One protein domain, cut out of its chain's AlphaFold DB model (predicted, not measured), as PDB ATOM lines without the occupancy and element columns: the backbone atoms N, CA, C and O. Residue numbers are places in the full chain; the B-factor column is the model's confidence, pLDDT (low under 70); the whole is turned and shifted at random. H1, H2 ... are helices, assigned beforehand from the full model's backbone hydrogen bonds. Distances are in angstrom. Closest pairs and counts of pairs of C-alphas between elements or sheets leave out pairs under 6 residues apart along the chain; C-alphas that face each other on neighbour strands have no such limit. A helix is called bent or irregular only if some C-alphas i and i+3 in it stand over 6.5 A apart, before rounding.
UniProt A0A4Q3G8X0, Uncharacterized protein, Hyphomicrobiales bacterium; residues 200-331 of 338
ATOM      1  N   ARG A 200     207.862 258.791 236.490       66.56
ATOM      2  CA  ARG A 200     206.927 258.700 235.349       66.56
ATOM      3  C   ARG A 200     206.508 260.074 234.803       66.56
ATOM      4  O   ARG A 200     205.967 260.138 233.702       66.56
ATOM      5  N   LYS A 201     206.769 261.166 235.534       70.00
ATOM      6  CA  LYS A 201     206.346 262.529 235.154       70.00
ATOM      7  C   LYS A 201     206.881 262.987 233.783       70.00
ATOM      8  O   LYS A 201     206.073 263.473 232.998       70.00
ATOM      9  N   PRO A 202     208.167 262.784 233.426       70.69
ATOM     10  CA  PRO A 202     208.688 263.197 232.119       70.69
ATOM     11  C   PRO A 202     207.995 262.496 230.944       70.69
ATOM     12  O   PRO A 202     207.778 263.108 229.903       70.69
ATOM     13  N   GLN A 203     207.595 261.230 231.120       73.69
ATOM     14  CA  GLN A 203     206.871 260.474 230.093       73.69
ATOM     15  C   GLN A 203     205.482 261.061 229.839       73.69
ATOM     16  O   GLN A 203     205.095 261.233 228.692       73.69
ATOM     17  N   GLN A 204     204.758 261.409 230.905       76.00
ATOM     18  CA  GLN A 204     203.416 261.988 230.801       76.00
ATOM     19  C   GLN A 204     203.431 263.391 230.189       76.00
ATOM     20  O   GLN A 204     202.565 263.701 229.381       76.00
ATOM     21  N   VAL A 205     204.419 264.221 230.542       79.69
ATOM     22  CA  VAL A 205     204.580 265.559 229.949       79.69
ATOM     23  C   VAL A 205     204.868 265.447 228.455       79.69
ATOM     24  O   VAL A 205     204.241 266.134 227.658       79.69
ATOM     25  N   PHE A 206     205.769 264.544 228.066       79.62
ATOM     26  CA  PHE A 206     206.080 264.328 226.658       79.62
ATOM     27  C   PHE A 206     204.870 263.808 225.870       79.62
ATOM     28  O   PHE A 206     204.572 264.309 224.788       79.62
ATOM     29  N   ASP A 207     204.131 262.851 226.436       81.56
ATOM     30  CA  ASP A 207     202.918 262.315 225.817       81.56
ATOM     31  C   ASP A 207     201.839 263.401 225.669       81.56
ATOM     32  O   ASP A 207     201.211 263.495 224.617       81.56
ATOM     33  N   ALA A 208     201.683 264.284 226.663       81.62
ATOM     34  CA  ALA A 208     200.778 265.431 226.586       81.62
ATOM     35  C   ALA A 208     201.184 266.436 225.493       81.62
ATOM     36  O   ALA A 208     200.320 266.914 224.760       81.62
ATOM     37  N   LEU A 209     202.485 266.720 225.342       84.50
ATOM     38  CA  LEU A 209     202.999 267.581 224.270       84.50
ATOM     39  C   LEU A 209     202.737 266.983 222.885       84.50
ATOM     40  O   LEU A 209     202.335 267.713 221.984       84.50
ATOM     41  N   ILE A 210     202.908 265.667 222.714       83.00
ATOM     42  CA  ILE A 210     202.560 264.994 221.454       83.00
ATOM     43  C   ILE A 210     201.064 265.097 221.188       83.00
ATOM     44  O   ILE A 210     200.678 265.440 220.077       83.00
ATOM     45  N   PHE A 211     200.214 264.804 222.173       83.19
ATOM     46  CA  PHE A 211     198.766 264.876 221.977       83.19
ATOM     47  C   PHE A 211     198.315 266.286 221.591       83.19
ATOM     48  O   PHE A 211     197.512 266.437 220.672       83.19
ATOM     49  N   PHE A 212     198.881 267.311 222.230       84.00
ATOM     50  CA  PHE A 212     198.647 268.699 221.852       84.00
ATOM     51  C   PHE A 212     199.160 269.004 220.436       84.00
ATOM     52  O   PHE A 212     198.434 269.577 219.630       84.00
ATOM     53  N   GLY A 213     200.375 268.567 220.095       82.19
ATOM     54  CA  GLY A 213     200.951 268.748 218.762       82.19
ATOM     55  C   GLY A 213     200.138 268.072 217.655       82.19
ATOM     56  O   GLY A 213     199.910 268.685 216.618       82.19
ATOM     57  N   LEU A 214     199.641 266.852 217.886       79.75
ATOM     58  CA  LEU A 214     198.741 266.148 216.965       79.75
ATOM     59  C   LEU A 214     197.432 266.917 216.777       79.75
ATOM     60  O   LEU A 214     196.978 267.066 215.647       79.75
ATOM     61  N   PHE A 215     196.849 267.433 217.860       79.19
ATOM     62  CA  PHE A 215     195.650 268.262 217.786       79.19
ATOM     63  C   PHE A 215     195.873 269.515 216.931       79.19
ATOM     64  O   PHE A 215     195.102 269.763 216.008       79.19
ATOM     65  N   VAL A 216     196.953 270.260 217.180       80.31
ATOM     66  CA  VAL A 216     197.288 271.473 216.416       80.31
ATOM     67  C   VAL A 216     197.582 271.150 214.951       80.31
ATOM     68  O   VAL A 216     197.075 271.836 214.068       80.31
ATOM     69  N   PHE A 217     198.363 270.100 214.682       77.12
ATOM     70  CA  PHE A 217     198.685 269.665 213.323       77.12
ATOM     71  C   PHE A 217     197.421 269.338 212.527       77.12
ATOM     72  O   PHE A 217     197.253 269.835 211.417       77.12
ATOM     73  N   TRP A 218     196.514 268.542 213.099       73.50
ATOM     74  CA  TRP A 218     195.277 268.169 212.415       73.50
ATOM     75  C   TRP A 218     194.301 269.332 212.282       73.50
ATOM     76  O   TRP A 218     193.637 269.435 211.255       73.50
ATOM     77  N   LEU A 219     194.249 270.237 213.260       73.12
ATOM     78  CA  LEU A 219     193.463 271.464 213.151       73.12
ATOM     79  C   LEU A 219     193.969 272.345 211.999       73.12
ATOM     80  O   LEU A 219     193.172 272.796 211.183       73.12
ATOM     81  N   ALA A 220     195.286 272.539 211.893       73.62
ATOM     82  CA  ALA A 220     195.894 273.275 210.787       73.62
ATOM     83  C   ALA A 220     195.647 272.575 209.441       73.62
ATOM     84  O   ALA A 220     195.249 273.224 208.479       73.62
ATOM     85  N   ALA A 221     195.811 271.251 209.384       70.75
ATOM     86  CA  ALA A 221     195.538 270.466 208.185       70.75
ATOM     87  C   ALA A 221     194.067 270.564 207.752       70.75
ATOM     88  O   ALA A 221     193.804 270.672 206.563       70.75
ATOM     89  N   ALA A 222     193.116 270.573 208.689       67.62
ATOM     90  CA  ALA A 222     191.695 270.730 208.383       67.62
ATOM     91  C   ALA A 222     191.360 272.118 207.815       67.62
ATOM     92  O   ALA A 222     190.554 272.217 206.896       67.62
ATOM     93  N   VAL A 223     191.987 273.178 208.338       72.25
ATOM     94  CA  VAL A 223     191.810 274.550 207.830       72.25
ATOM     95  C   VAL A 223     192.401 274.704 206.430       72.25
ATOM     96  O   VAL A 223     191.808 275.370 205.589       72.25
ATOM     97  N   LEU A 224     193.547 274.073 206.179       68.19
ATOM     98  CA  LEU A 224     194.274 274.173 204.916       68.19
ATOM     99  C   LEU A 224     193.810 273.156 203.860       68.19
ATOM    100  O   LEU A 224     194.088 273.338 202.681       68.19
ATOM    101  N   ALA A 225     193.092 272.096 204.241       61.97
ATOM    102  CA  ALA A 225     192.649 271.034 203.332       61.97
ATOM    103  C   ALA A 225     191.971 271.528 202.033       61.97
ATOM    104  O   ALA A 225     192.296 270.967 200.986       61.97
ATOM    105  N   PRO A 226     191.109 272.570 202.045       58.12
ATOM    106  CA  PRO A 226     190.491 273.093 200.824       58.12
ATOM    107  C   PRO A 226     191.486 273.689 199.817       58.12
ATOM    108  O   PRO A 226     191.160 273.801 198.643       58.12
ATOM    109  N   GLU A 227     192.682 274.083 200.261       59.62
ATOM    110  CA  GLU A 227     193.715 274.695 199.413       59.62
ATOM    111  C   GLU A 227     194.665 273.660 198.791       59.62
ATOM    112  O   GLU A 227     195.328 273.952 197.797       59.62
ATOM    113  N   PHE A 228     194.746 272.451 199.363       51.97
ATOM    114  CA  PHE A 228     195.738 271.432 198.985       51.97
ATOM    115  C   PHE A 228     195.142 270.136 198.421       51.97
ATOM    116  O   PHE A 228     195.900 269.276 197.968       51.97
ATOM    117  N   VAL A 229     193.818 269.954 198.465       50.34
ATOM    118  CA  VAL A 229     193.158 268.724 198.004       50.34
ATOM    119  C   VAL A 229     191.956 269.075 197.132       50.34
ATOM    120  O   VAL A 229     190.941 269.552 197.634       50.34
ATOM    121  N   ASP A 230     192.067 268.799 195.830       47.75
ATOM    122  CA  ASP A 230     190.959 268.945 194.884       47.75
ATOM    123  C   ASP A 230     189.751 268.102 195.319       47.75
ATOM    124  O   ASP A 230     189.871 266.903 195.606       47.75
ATOM    125  N   ALA A 231     188.570 268.727 195.316       50.09
ATOM    126  CA  ALA A 231     187.305 268.096 195.691       50.09
ATOM    127  C   ALA A 231     187.006 266.822 194.868       50.09
ATOM    128  O   ALA A 231     186.476 265.850 195.402       50.09
ATOM    129  N   ASP A 232     187.449 266.771 193.609       44.03
ATOM    130  CA  ASP A 232     187.224 265.640 192.696       44.03
ATOM    131  C   ASP A 232     188.050 264.387 193.059       44.03
ATOM    132  O   ASP A 232     187.657 263.247 192.783       44.03
ATOM    133  N   VAL A 233     189.208 264.564 193.706       45.03
ATOM    134  CA  VAL A 233     190.029 263.450 194.225       45.03
ATOM    135  C   VAL A 233     189.387 262.870 195.492       45.03
ATOM    136  O   VAL A 233     189.474 261.663 195.737       45.03
ATOM    137  N   LEU A 234     188.685 263.720 196.250       40.16
ATOM    138  CA  LEU A 234     187.897 263.382 197.436       40.16
ATOM    139  C   LEU A 234     186.581 262.637 197.144       40.16
ATOM    140  O   LEU A 234     185.972 262.129 198.079       40.16
ATOM    141  N   GLU A 235     186.157 262.497 195.887       38.66
ATOM    142  CA  GLU A 235     185.017 261.642 195.513       38.66
ATOM    143  C   GLU A 235     185.464 260.272 194.971       38.66
ATOM    144  O   GLU A 235     184.880 259.240 195.306       38.66
ATOM    145  N   LYS A 236     186.555 260.209 194.191       37.09
ATOM    146  CA  LYS A 236     186.995 258.968 193.511       37.09
ATOM    147  C   LYS A 236     187.465 257.838 194.434       37.09
ATOM    148  O   LYS A 236     187.336 256.672 194.070       37.09
ATOM    149  N   TYR A 237     188.014 258.142 195.610       34.38
ATOM    150  CA  TYR A 237     188.439 257.118 196.581       34.38
ATOM    151  C   TYR A 237     187.342 256.733 197.592       34.38
ATOM    152  O   TYR A 237     187.579 255.889 198.457       34.38
ATOM    153  N   PHE A 238     186.147 257.322 197.488       43.66
ATOM    154  CA  PHE A 238     185.218 257.457 198.609       43.66
ATOM    155  C   PHE A 238     183.812 256.977 198.237       43.66
ATOM    156  O   PHE A 238     182.861 257.740 198.134       43.66
ATOM    157  N   ALA A 239     183.675 255.667 198.041       36.59
ATOM    158  CA  ALA A 239     182.420 255.047 197.610       36.59
ATOM    159  C   ALA A 239     181.403 254.777 198.745       36.59
ATOM    160  O   ALA A 239     180.329 254.242 198.481       36.59
ATOM    161  N   VAL A 240     181.719 255.099 200.007       47.56
ATOM    162  CA  VAL A 240     180.814 254.871 201.149       47.56
ATOM    163  C   VAL A 240     180.560 256.191 201.865       47.56
ATOM    164  O   VAL A 240     181.353 256.626 202.698       47.56
ATOM    165  N   ASP A 241     179.439 256.827 201.533       49.59
ATOM    166  CA  ASP A 241     179.006 258.074 202.154       49.59
ATOM    167  C   ASP A 241     178.547 257.821 203.604       49.59
ATOM    168  O   ASP A 241     177.429 257.384 203.893       49.59
ATOM    169  N   VAL A 242     179.464 258.013 204.555       57.69
ATOM    170  CA  VAL A 242     179.170 257.928 205.989       57.69
ATOM    171  C   VAL A 242     178.799 259.322 206.487       57.69
ATOM    172  O   VAL A 242     179.645 260.214 206.491       57.69
ATOM    173  N   SER A 243     177.563 259.505 206.968       68.31
ATOM    174  CA  SER A 243     177.084 260.798 207.496       68.31
ATOM    175  C   SER A 243     177.989 261.379 208.602       68.31
ATOM    176  O   SER A 243     178.591 260.637 209.380       68.31
ATOM    177  N   ASN A 244     178.022 262.704 208.755       70.81
ATOM    178  CA  ASN A 244     178.854 263.378 209.766       70.81
ATOM    179  C   ASN A 244     178.577 262.909 211.206       70.81
ATOM    180  O   ASN A 244     179.513 262.708 211.979       70.81
ATOM    181  N   ALA A 245     177.312 262.654 211.562       73.44
ATOM    182  CA  ALA A 245     176.941 262.141 212.885       73.44
ATOM    183  C   ALA A 245     177.620 260.795 213.197       73.44
ATOM    184  O   ALA A 245     178.113 260.567 214.304       73.44
ATOM    185  N   LYS A 246     177.711 259.927 212.185       71.12
ATOM    186  CA  LYS A 246     178.377 258.627 212.267       71.12
ATOM    187  C   LYS A 246     179.890 258.768 212.493       71.12
ATOM    188  O   LYS A 246     180.453 258.091 213.353       71.12
ATOM    189  N   ARG A 247     180.541 259.706 211.799       73.12
ATOM    190  CA  ARG A 247     181.977 260.006 211.971       73.12
ATOM    191  C   ARG A 247     182.290 260.532 213.371       73.12
ATOM    192  O   ARG A 247     183.235 260.071 214.006       73.12
ATOM    193  N   VAL A 248     181.457 261.437 213.887       78.62
ATOM    194  CA  VAL A 248     181.587 261.963 215.256       78.62
ATOM    195  C   VAL A 248     181.401 260.852 216.292       78.62
ATOM    196  O   VAL A 248     182.191 260.751 217.229       78.62
ATOM    197  N   PHE A 249     180.408 259.978 216.113       81.25
ATOM    198  CA  PHE A 249     180.182 258.843 217.011       81.25
ATOM    199  C   PHE A 249     181.399 257.914 217.091       81.25
ATOM    200  O   PHE A 249     181.856 257.571 218.182       81.25
ATOM    201  N   VAL A 250     181.978 257.558 215.945       77.81
ATOM    202  CA  VAL A 250     183.204 256.759 215.900       77.81
ATOM    203  C   VAL A 250     184.370 257.492 216.566       77.81
ATOM    204  O   VAL A 250     185.093 256.882 217.352       77.81
ATOM    205  N   ALA A 251     184.562 258.786 216.296       82.19
ATOM    206  CA  ALA A 251     185.621 259.565 216.935       82.19
ATOM    207  C   ALA A 251     185.487 259.527 218.469       82.19
ATOM    208  O   ALA A 251     186.468 259.292 219.177       82.19
ATOM    209  N   MET A 252     184.261 259.640 218.989       85.81
ATOM    210  CA  MET A 252     183.981 259.481 220.418       85.81
ATOM    211  C   MET A 252     184.287 258.069 220.930       85.81
ATOM    212  O   MET A 252     184.855 257.931 222.016       85.81
ATOM    213  N   LEU A 253     183.968 257.016 220.170       85.38
ATOM    214  CA  LEU A 253     184.330 255.640 220.527       85.38
ATOM    215  C   LEU A 253     185.850 255.447 220.592       85.38
ATOM    216  O   LEU A 253     186.342 254.837 221.540       85.38
ATOM    217  N   LEU A 254     186.604 256.006 219.642       88.06
ATOM    218  CA  LEU A 254     188.069 255.958 219.628       88.06
ATOM    219  C   LEU A 254     188.676 256.704 220.829       88.06
ATOM    220  O   LEU A 254     189.572 256.181 221.494       88.06
ATOM    221  N   ILE A 255     188.149 257.882 221.175       89.75
ATOM    222  CA  ILE A 255     188.567 258.635 222.371       89.75
ATOM    223  C   ILE A 255     188.223 257.861 223.652       89.75
ATOM    224  O   ILE A 255     189.043 257.764 224.568       89.75
ATOM    225  N   THR A 256     187.041 257.247 223.708       90.31
ATOM    226  CA  THR A 256     186.615 256.424 224.849       90.31
ATOM    227  C   THR A 256     187.520 255.204 225.006       90.31
ATOM    228  O   THR A 256     187.976 254.910 226.111       90.31
ATOM    229  N   TYR A 257     187.850 254.527 223.904       89.94
ATOM    230  CA  TYR A 257     188.826 253.443 223.882       89.94
ATOM    231  C   TYR A 257     190.165 253.894 224.486       89.94
ATOM    232  O   TYR A 257     190.700 253.216 225.367       89.94
ATOM    233  N   LEU A 258     190.672 255.068 224.093       90.25
ATOM    234  CA  LEU A 258     191.921 255.610 224.631       90.25
ATOM    235  C   LEU A 258     191.867 255.866 226.132       90.25
ATOM    236  O   LEU A 258     192.790 255.462 226.837       90.25
ATOM    237  N   ALA A 259     190.781 256.450 226.635       88.75
ATOM    238  CA  ALA A 259     190.591 256.678 228.067       88.75
ATOM    239  C   ALA A 259     190.552 255.369 228.887       88.75
ATOM    240  O   ALA A 259     190.892 255.348 230.078       88.75
ATOM    241  N   LEU A 260     190.148 254.258 228.262       86.62
ATOM    242  CA  LEU A 260     190.134 252.941 228.893       86.62
ATOM    243  C   LEU A 260     191.533 252.322 228.966       86.62
ATOM    244  O   LEU A 260     191.913 251.830 230.036       86.62
ATOM    245  N   VAL A 261     192.292 252.341 227.863       83.19
ATOM    246  CA  VAL A 261     193.566 251.606 227.748       83.19
ATOM    247  C   VAL A 261     194.797 252.431 228.119       83.19
ATOM    248  O   VAL A 261     195.732 251.895 228.710       83.19
ATOM    249  N   TYR A 262     194.815 253.735 227.847       84.12
ATOM    250  CA  TYR A 262     195.941 254.618 228.145       84.12
ATOM    251  C   TYR A 262     195.638 255.475 229.393       84.12
ATOM    252  O   TYR A 262     194.528 255.984 229.532       84.12
ATOM    253  N   PRO A 263     196.571 255.643 230.354       77.56
ATOM    254  CA  PRO A 263     197.914 255.064 230.452       77.56
ATOM    255  C   PRO A 263     197.929 253.715 231.209       77.56
ATOM    256  O   PRO A 263     198.910 253.380 231.870       77.56
ATOM    257  N   LYS A 264     196.823 252.955 231.199       77.75
ATOM    258  CA  LYS A 264     196.638 251.712 231.983       77.75
ATOM    259  C   LYS A 264     197.261 250.460 231.361       77.75
ATOM    260  O   LYS A 264     197.073 249.357 231.877       77.75
ATOM    261  N   THR A 265     197.997 250.626 230.273       70.44
ATOM    262  CA  THR A 265     198.785 249.579 229.634       70.44
ATOM    263  C   THR A 265     200.267 249.959 229.769       70.44
ATOM    264  O   THR A 265     200.700 250.935 229.150       70.44
ATOM    265  N   PRO A 266     201.063 249.241 230.585       58.88
ATOM    266  CA  PRO A 266     202.460 249.573 230.865       58.88
ATOM    267  C   PRO A 266     203.363 249.113 229.710       58.88
ATOM    268  O   PRO A 266     204.094 248.134 229.821       58.88
ATOM    269  N   HIS A 267     203.282 249.777 228.554       69.06
ATOM    270  CA  HIS A 267     204.133 249.455 227.405       69.06
ATOM    271  C   HIS A 267     204.260 250.637 226.434       69.06
ATOM    272  O   HIS A 267     203.273 251.339 226.220       69.06
ATOM    273  N   PRO A 268     205.404 250.800 225.737       75.81
ATOM    274  CA  PRO A 268     205.506 251.624 224.527       75.81
ATOM    275  C   PRO A 268     204.387 251.395 223.500       75.81
ATOM    276  O   PRO A 268     203.997 252.332 222.811       75.81
ATOM    277  N   LEU A 269     203.822 250.178 223.454       78.12
ATOM    278  CA  LEU A 269     202.654 249.851 222.632       78.12
ATOM    279  C   LEU A 269     201.449 250.741 222.957       78.12
ATOM    280  O   LEU A 269     200.765 251.182 222.048       78.12
ATOM    281  N   ALA A 270     201.216 251.058 224.231       80.38
ATOM    282  CA  ALA A 270     200.102 251.909 224.633       80.38
ATOM    283  C   ALA A 270     200.251 253.339 224.107       80.38
ATOM    284  O   ALA A 270     199.278 253.916 223.637       80.38
ATOM    285  N   ALA A 271     201.466 253.893 224.165       81.44
ATOM    286  CA  ALA A 271     201.761 255.225 223.643       81.44
ATOM    287  C   ALA A 271     201.649 255.256 222.111       81.44
ATOM    288  O   ALA A 271     200.981 256.126 221.565       81.44
ATOM    289  N   PHE A 272     202.217 254.256 221.426       84.75
ATOM    290  CA  PHE A 272     202.120 254.129 219.972       84.75
ATOM    291  C   PHE A 272     200.665 254.026 219.495       84.75
ATOM    292  O   PHE A 272     200.232 254.799 218.640       84.75
ATOM    293  N   THR A 273     199.888 253.116 220.093       85.44
ATOM    294  CA  THR A 273     198.457 252.972 219.805       85.44
ATOM    295  C   THR A 273     197.709 254.260 220.135       85.44
ATOM    296  O   THR A 273     196.828 254.646 219.378       85.44
ATOM    297  N   ALA A 274     198.081 254.976 221.204       87.31
ATOM    298  CA  ALA A 274     197.455 256.248 221.546       87.31
ATOM    299  C   ALA A 274     197.672 257.335 220.491       87.31
ATOM    300  O   ALA A 274     196.706 257.982 220.095       87.31
ATOM    301  N   TYR A 275     198.897 257.504 219.989       86.12
ATOM    302  CA  TYR A 275     199.183 258.489 218.941       86.12
ATOM    303  C   TYR A 275     198.418 258.184 217.656       86.12
ATOM    304  O   TYR A 275     197.831 259.082 217.053       86.12
ATOM    305  N   ALA A 276     198.397 256.911 217.263       83.12
ATOM    306  CA  ALA A 276     197.754 256.490 216.033       83.12
ATOM    307  C   ALA A 276     196.216 256.576 216.138       83.12
ATOM    308  O   ALA A 276     195.580 257.149 215.255       83.12
ATOM    309  N   VAL A 277     195.608 256.113 217.240       87.00
ATOM    310  CA  VAL A 277     194.147 256.185 217.444       87.00
ATOM    311  C   VAL A 277     193.685 257.630 217.593       87.00
ATOM    312  O   VAL A 277     192.662 257.987 217.020       87.00
ATOM    313  N   LEU A 278     194.426 258.472 218.321       85.81
ATOM    314  CA  LEU A 278     194.064 259.881 218.477       85.81
ATOM    315  C   LEU A 278     194.131 260.613 217.137       85.81
ATOM    316  O   LEU A 278     193.221 261.365 216.814       85.81
ATOM    317  N   SER A 279     195.166 260.357 216.335       78.50
ATOM    318  CA  SER A 279     195.283 260.954 214.998       78.50
ATOM    319  C   SER A 279     194.103 260.578 214.107       78.50
ATOM    320  O   SER A 279     193.542 261.445 213.446       78.50
ATOM    321  N   ILE A 280     193.676 259.309 214.145       77.25
ATOM    322  CA  ILE A 280     192.488 258.859 213.412       77.25
ATOM    323  C   ILE A 280     191.230 259.529 213.968       77.25
ATOM    324  O   ILE A 280     190.438 260.052 213.199       77.25
ATOM    325  N   ALA A 281     191.052 259.578 215.288       80.81
ATOM    326  CA  ALA A 281     189.883 260.206 215.901       80.81
ATOM    327  C   ALA A 281     189.756 261.701 215.556       80.81
ATOM    328  O   ALA A 281     188.640 262.192 215.410       80.81
ATOM    329  N   LEU A 282     190.882 262.408 215.416       77.75
ATOM    330  CA  LEU A 282     190.924 263.835 215.091       77.75
ATOM    331  C   LEU A 282     190.694 264.127 213.609       77.75
ATOM    332  O   LEU A 282     190.020 265.101 213.291       77.75
ATOM    333  N   ILE A 283     191.231 263.300 212.707       72.94
ATOM    334  CA  ILE A 283     191.013 263.486 211.268       72.94
ATOM    335  C   ILE A 283     189.621 263.001 210.843       72.94
ATOM    336  O   ILE A 283     189.058 263.503 209.879       72.94
ATOM    337  N   LEU A 284     189.030 262.041 211.556       71.69
ATOM    338  CA  LEU A 284     187.796 261.382 211.135       71.69
ATOM    339  C   LEU A 284     186.596 262.314 210.861       71.69
ATOM    340  O   LEU A 284     185.862 262.052 209.911       71.69
ATOM    341  N   PRO A 285     186.364 263.395 211.624       67.12
ATOM    342  CA  PRO A 285     185.296 264.344 211.314       67.12
ATOM    343  C   PRO A 285     185.516 265.116 210.006       67.12
ATOM    344  O   PRO A 285     184.551 265.628 209.446       67.12
ATOM    345  N   VAL A 286     186.761 265.198 209.524       61.25
ATOM    346  CA  VAL A 286     187.161 265.992 208.350       61.25
ATOM    347  C   VAL A 286     187.602 265.143 207.155       61.25
ATOM    348  O   VAL A 286     187.714 265.665 206.053       61.25
ATOM    349  N   THR A 287     187.817 263.835 207.335       59.88
ATOM    350  CA  THR A 287     188.126 262.891 206.251       59.88
ATOM    351  C   THR A 287     187.004 261.881 206.040       59.88
ATOM    352  O   THR A 287     186.242 261.553 206.950       59.88
ATOM    353  N   VAL A 288     186.903 261.381 204.814       48.97
ATOM    354  CA  VAL A 288     185.865 260.442 204.380       48.97
ATOM    355  C   VAL A 288     186.398 258.992 204.369       48.97
ATOM    356  O   VAL A 288     185.612 258.049 204.317       48.97
ATOM    357  N   ASP A 289     187.717 258.773 204.525       55.19
ATOM    358  CA  ASP A 289     188.349 257.434 204.482       55.19
ATOM    359  C   ASP A 289     188.335 256.707 205.844       55.19
ATOM    360  O   ASP A 289     189.349 256.226 206.364       55.19
ATOM    361  N   PHE A 290     187.155 256.664 206.462       51.72
ATOM    362  CA  PHE A 290     186.928 256.040 207.767       51.72
ATOM    363  C   PHE A 290     187.319 254.553 207.779       51.72
ATOM    364  O   PHE A 290     188.009 254.081 208.686       51.72
ATOM    365  N   LEU A 291     186.864 253.821 206.762       52.16
ATOM    366  CA  LEU A 291     186.900 252.363 206.696       52.16
ATOM    367  C   LEU A 291     188.336 251.837 206.618       52.16
ATOM    368  O   LEU A 291     188.704 250.897 207.328       52.16
ATOM    369  N   ARG A 292     189.175 252.487 205.807       54.66
ATOM    370  CA  ARG A 292     190.574 252.106 205.627       54.66
ATOM    371  C   ARG A 292     191.393 252.447 206.864       54.66
ATOM    372  O   ARG A 292     191.994 251.552 207.450       54.66
ATOM    373  N   LEU A 293     191.335 253.693 207.342       57.16
ATOM    374  CA  LEU A 293     192.106 254.134 208.512       57.16
ATOM    375  C   LEU A 293     191.804 253.305 209.767       57.16
ATOM    376  O   LEU A 293     192.717 252.932 210.506       57.16
ATOM    377  N   HIS A 294     190.534 252.967 209.982       60.31
ATOM    378  CA  HIS A 294     190.111 252.119 211.085       60.31
ATOM    379  C   HIS A 294     190.625 250.672 210.966       60.31
ATOM    380  O   HIS A 294     191.175 250.127 211.929       60.31
ATOM    381  N   THR A 295     190.509 250.063 209.781       60.06
ATOM    382  CA  THR A 295     191.016 248.702 209.521       60.06
ATOM    383  C   THR A 295     192.518 248.610 209.805       60.06
ATOM    384  O   THR A 295     192.995 247.610 210.343       60.06
ATOM    385  N   PHE A 296     193.263 249.694 209.567       63.84
ATOM    386  CA  PHE A 296     194.716 249.735 209.757       63.84
ATOM    387  C   PHE A 296     195.146 249.719 211.223       63.84
ATOM    388  O   PHE A 296     196.257 249.287 211.539       63.84
ATOM    389  N   ILE A 297     194.302 250.196 212.137       70.19
ATOM    390  CA  ILE A 297     194.664 250.310 213.550       70.19
ATOM    391  C   ILE A 297     193.990 249.264 214.436       70.19
ATOM    392  O   ILE A 297     194.458 249.016 215.551       70.19
ATOM    393  N   MET A 298     192.944 248.599 213.941       72.69
ATOM    394  CA  MET A 298     192.180 247.610 214.699       72.69
ATOM    395  C   MET A 298     193.059 246.528 215.354       72.69
ATOM    396  O   MET A 298     192.908 246.306 216.560       72.69
ATOM    397  N   PRO A 299     194.040 245.897 214.673       69.56
ATOM    398  CA  PRO A 299     194.857 244.875 215.326       69.56
ATOM    399  C   PRO A 299     195.716 245.452 216.465       69.56
ATOM    400  O   PRO A 299     195.837 244.831 217.521       69.56
ATOM    401  N   LEU A 300     196.246 246.673 216.313       72.12
ATOM    402  CA  LEU A 300     196.972 247.378 217.381       72.12
ATOM    403  C   LEU A 300     196.058 247.689 218.571       72.12
ATOM    404  O   LEU A 300     196.461 247.503 219.724       72.12
ATOM    405  N   MET A 301     194.820 248.118 218.308       77.88
ATOM    406  CA  MET A 301     193.822 248.386 219.342       77.88
ATOM    407  C   MET A 301     193.442 247.113 220.105       77.88
ATOM    408  O   MET A 301     193.425 247.102 221.337       77.88
ATOM    409  N   VAL A 302     193.190 246.013 219.401       74.06
ATOM    410  CA  VAL A 302     192.850 244.735 220.035       74.06
ATOM    411  C   VAL A 302     194.012 244.231 220.890       74.06
ATOM    412  O   VAL A 302     193.813 243.918 222.065       74.06
ATOM    413  N   PHE A 303     195.244 244.246 220.368       70.62
ATOM    414  CA  PHE A 303     196.424 243.873 221.153       70.62
ATOM    415  C   PHE A 303     196.590 244.766 222.387       70.62
ATOM    416  O   PHE A 303     196.753 244.262 223.495       70.62
ATOM    417  N   THR A 304     196.474 246.085 222.239       75.62
ATOM    418  CA  THR A 304     196.626 247.028 223.360       75.62
ATOM    419  C   THR A 304     195.537 246.848 224.425       75.62
ATOM    420  O   THR A 304     195.834 246.925 225.620       75.62
ATOM    421  N   ALA A 305     194.299 246.540 224.021       74.19
ATOM    422  CA  ALA A 305     193.196 246.238 224.931       74.19
ATOM    423  C   ALA A 305     193.436 244.944 225.719       74.19
ATOM    424  O   ALA A 305     193.182 244.899 226.926       74.19
ATOM    425  N   LEU A 306     193.981 243.908 225.073       72.44
ATOM    426  CA  LEU A 306     194.331 242.636 225.718       72.44
ATOM    427  C   LEU A 306     195.472 242.788 226.736       72.44
ATOM    428  O   LEU A 306     195.526 242.049 227.723       72.44
ATOM    429  N   LEU A 307     196.352 243.774 226.533       71.62
ATOM    430  CA  LEU A 307     197.446 244.100 227.453       71.62
ATOM    431  C   LEU A 307     197.052 245.028 228.600       71.62
ATOM    432  O   LEU A 307     197.862 245.248 229.503       71.62
ATOM    433  N   CYS A 308     195.823 245.540 228.604       74.81
ATOM    434  CA  CYS A 308     195.345 246.382 229.688       74.81
ATOM    435  C   CYS A 308     195.408 245.628 231.031       74.81
ATOM    436  O   CYS A 308     195.063 244.441 231.141       74.81
ATOM    437  N   GLU A 309     195.871 246.314 232.077       73.62
ATOM    438  CA  GLU A 309     196.008 245.737 233.420       73.62
ATOM    439  C   GLU A 309     194.648 245.378 234.035       73.62
ATOM    440  O   GLU A 309     194.532 244.394 234.760       73.62
ATOM    441  N   SER A 310     193.602 246.152 233.722       75.94
ATOM    442  CA  SER A 310     192.261 245.966 234.279       75.94
ATOM    443  C   SER A 310     191.388 245.089 233.370       75.94
ATOM    444  O   SER A 310     191.055 245.522 232.265       75.94
ATOM    445  N   PRO A 311     190.908 243.917 233.834       69.62
ATOM    446  CA  PRO A 311     190.040 243.046 233.037       69.62
ATOM    447  C   PRO A 311     188.724 243.712 232.613       69.62
ATOM    448  O   PRO A 311     188.248 243.486 231.505       69.62
ATOM    449  N   ARG A 312     188.149 244.570 233.470       74.00
ATOM    450  CA  ARG A 312     186.909 245.308 233.164       74.00
ATOM    451  C   ARG A 312     187.118 246.322 232.038       74.00
ATOM    452  O   ARG A 312     186.294 246.405 231.135       74.00
ATOM    453  N   ARG A 313     188.234 247.062 232.070       77.88
ATOM    454  CA  ARG A 313     188.585 248.030 231.016       77.88
ATOM    455  C   ARG A 313     188.978 247.335 229.719       77.88
ATOM    456  O   ARG A 313     188.576 247.791 228.660       77.88
ATOM    457  N   SER A 314     189.707 246.223 229.816       73.69
ATOM    458  CA  SER A 314     190.048 245.368 228.677       73.69
ATOM    459  C   SER A 314     188.790 244.880 227.957       73.69
ATOM    460  O   SER A 314     188.673 245.066 226.752       73.69
ATOM    461  N   LEU A 315     187.806 244.354 228.700       69.81
ATOM    462  CA  LEU A 315     186.535 243.912 228.126       69.81
ATOM    463  C   LEU A 315     185.778 245.067 227.458       69.81
ATOM    464  O   LEU A 315     185.365 244.921 226.317       69.81
ATOM    465  N   ALA A 316     185.648 246.216 228.129       74.25
ATOM    466  CA  ALA A 316     184.991 247.390 227.552       74.25
ATOM    467  C   ALA A 316     185.698 247.891 226.277       74.25
ATOM    468  O   ALA A 316     185.042 248.199 225.287       74.25
ATOM    469  N   ALA A 317     187.034 247.914 226.266       78.31
ATOM    470  CA  ALA A 317     187.820 248.295 225.097       78.31
ATOM    471  C   ALA A 317     187.645 247.300 223.936       78.31
ATOM    472  O   ALA A 317     187.505 247.722 222.793       78.31
ATOM    473  N   LEU A 318     187.580 245.994 224.222       74.00
ATOM    474  CA  LEU A 318     187.276 244.967 223.220       74.00
ATOM    475  C   LEU A 318     185.844 245.084 222.685       74.00
ATOM    476  O   LEU A 318     185.628 244.875 221.496       74.00
ATOM    477  N   THR A 319     184.875 245.457 223.527       70.12
ATOM    478  CA  THR A 319     183.511 245.764 223.077       70.12
ATOM    479  C   THR A 319     183.504 246.952 222.121       70.12
ATOM    480  O   THR A 319     182.834 246.887 221.099       70.12
ATOM    481  N   ILE A 320     184.284 248.004 222.393       79.75
ATOM    482  CA  ILE A 320     184.433 249.124 221.454       79.75
ATOM    483  C   ILE A 320     185.055 248.647 220.137       79.75
ATOM    484  O   ILE A 320     184.515 248.961 219.082       79.75
ATOM    485  N   CYS A 321     186.127 247.849 220.179       76.06
ATOM    486  CA  CYS A 321     186.718 247.265 218.970       76.06
ATOM    487  C   CYS A 321     185.683 246.478 218.148       76.06
ATOM    488  O   CYS A 321     185.623 246.635 216.935       76.06
ATOM    489  N   PHE A 322     184.839 245.680 218.806       69.75
ATOM    490  CA  PHE A 322     183.765 244.926 218.157       69.75
ATOM    491  C   PHE A 322     182.677 245.831 217.556       69.75
ATOM    492  O   PHE A 322     182.258 245.635 216.419       69.75
ATOM    493  N   LEU A 323     182.227 246.854 218.285       67.06
ATOM    494  CA  LEU A 323     181.237 247.805 217.771       67.06
ATOM    495  C   LEU A 323     181.766 248.546 216.544       67.06
ATOM    496  O   LEU A 323     181.055 248.684 215.553       67.06
ATOM    497  N   LEU A 324     183.025 248.977 216.593       71.81
ATOM    498  CA  LEU A 324     183.670 249.619 215.461       71.81
ATOM    499  C   LEU A 324     183.866 248.654 214.280       71.81
ATOM    500  O   LEU A 324     183.742 249.068 213.134       71.81
ATOM    501  N   SER A 325     184.132 247.369 214.537       66.44
ATOM    502  CA  SER A 325     184.289 246.357 213.487       66.44
ATOM    503  C   SER A 325     182.971 246.067 212.758       66.44
ATOM    504  O   SER A 325     182.971 245.926 211.540       66.44
ATOM    505  N   LEU A 326     181.845 246.043 213.483       60.22
ATOM    506  CA  LEU A 326     180.502 245.944 212.893       60.22
ATOM    507  C   LEU A 326     180.129 247.183 212.069       60.22
ATOM    508  O   LEU A 326     179.366 247.092 211.115       60.22
ATOM    509  N   TYR A 327     180.674 248.341 212.434       58.16
ATOM    510  CA  TYR A 327     180.403 249.615 211.771       58.16
ATOM    511  C   TYR A 327     181.024 249.738 210.371       58.16
ATOM    512  O   TYR A 327     180.637 250.600 209.587       58.16
ATOM    513  N   VAL A 328     182.019 248.899 210.086       51.50
ATOM    514  CA  VAL A 328     182.822 248.890 208.854       51.50
ATOM    515  C   VAL A 328     182.255 247.921 207.818       51.50
ATOM    516  O   VAL A 328     182.561 248.056 206.639       51.50
ATOM    517  N   THR A 329     181.405 246.969 208.206       47.81
ATOM    518  CA  THR A 329     180.847 245.984 207.274       47.81
ATOM    519  C   THR A 329     179.880 246.655 206.287       47.81
ATOM    520  O   THR A 329     178.851 247.189 206.714       47.81
ATOM    521  N   PRO A 330     180.158 246.638 204.969       42.56
ATOM    522  CA  PRO A 330     179.224 247.162 203.988       42.56
ATOM    523  C   PRO A 330     178.025 246.209 203.883       42.56
ATOM    524  O   PRO A 330     178.173 245.042 203.543       42.56
ATOM    525  N   VAL A 331     176.832 246.737 204.165       41.19
ATOM    526  CA  VAL A 331     175.525 246.148 203.818       41.19
ATOM    527  C   VAL A 331     175.238 244.773 204.445       41.19
ATOM    528  O   VAL A 331     175.004 243.777 203.773       41.19
TER     529      VAL A 331
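This is residues 200 to 331 of the 338 residues of an uncharacterized protein of Hyphomicrobiales bacterium (UniProt A0A4Q3G8X0). Four helices, H3 to H6, form an up-and-down bundle, each running against the one before. The long helix H1 packs on H4, and short H2 touches no helix. The 132 printed residues have six named helices and no named strand: all helix, compact, radius of gyration of the C-alphas 15.6 A, spans 46 by 37 by 20 A.

Find C-alpha 201 at (206.346, 262.529, 235.154); H1 runs to residue 228, 38.7 A, irregular where C-alphas 223 and 226 are 7.3 A apart. Next come H2, 233 to 236, 5.5 A; H3, 244 to 261, 26.0 A; H4, 268 to 283, 22.9 A; H5, 290 to 306, 23.6 A, irregular where C-alphas 296 and 299 are 7.4 A apart; and H6, 311 to 328, 25.9 A, which ends with C-alpha 328 at (182.822, 248.890, 208.854).

H3 and H4 form a hairpin, closest C-alphas Ala 251 and Ala 281, 4.4 A, at a shallow tilt of 16 degrees. H1 touches H4, closest C-alphas Trp 218 and Ile 283, 6.4 A. O i to N i+4 pairs are within hydrogen-bond range throughout H3 and H4, in 22 of 24 in H1, 10 of 13 in H5 and 13 of 14 in H6; H2 is too short.

The printed part has no cut and no long link; residues 224 to 243 are among the 48 under pLDDT 70.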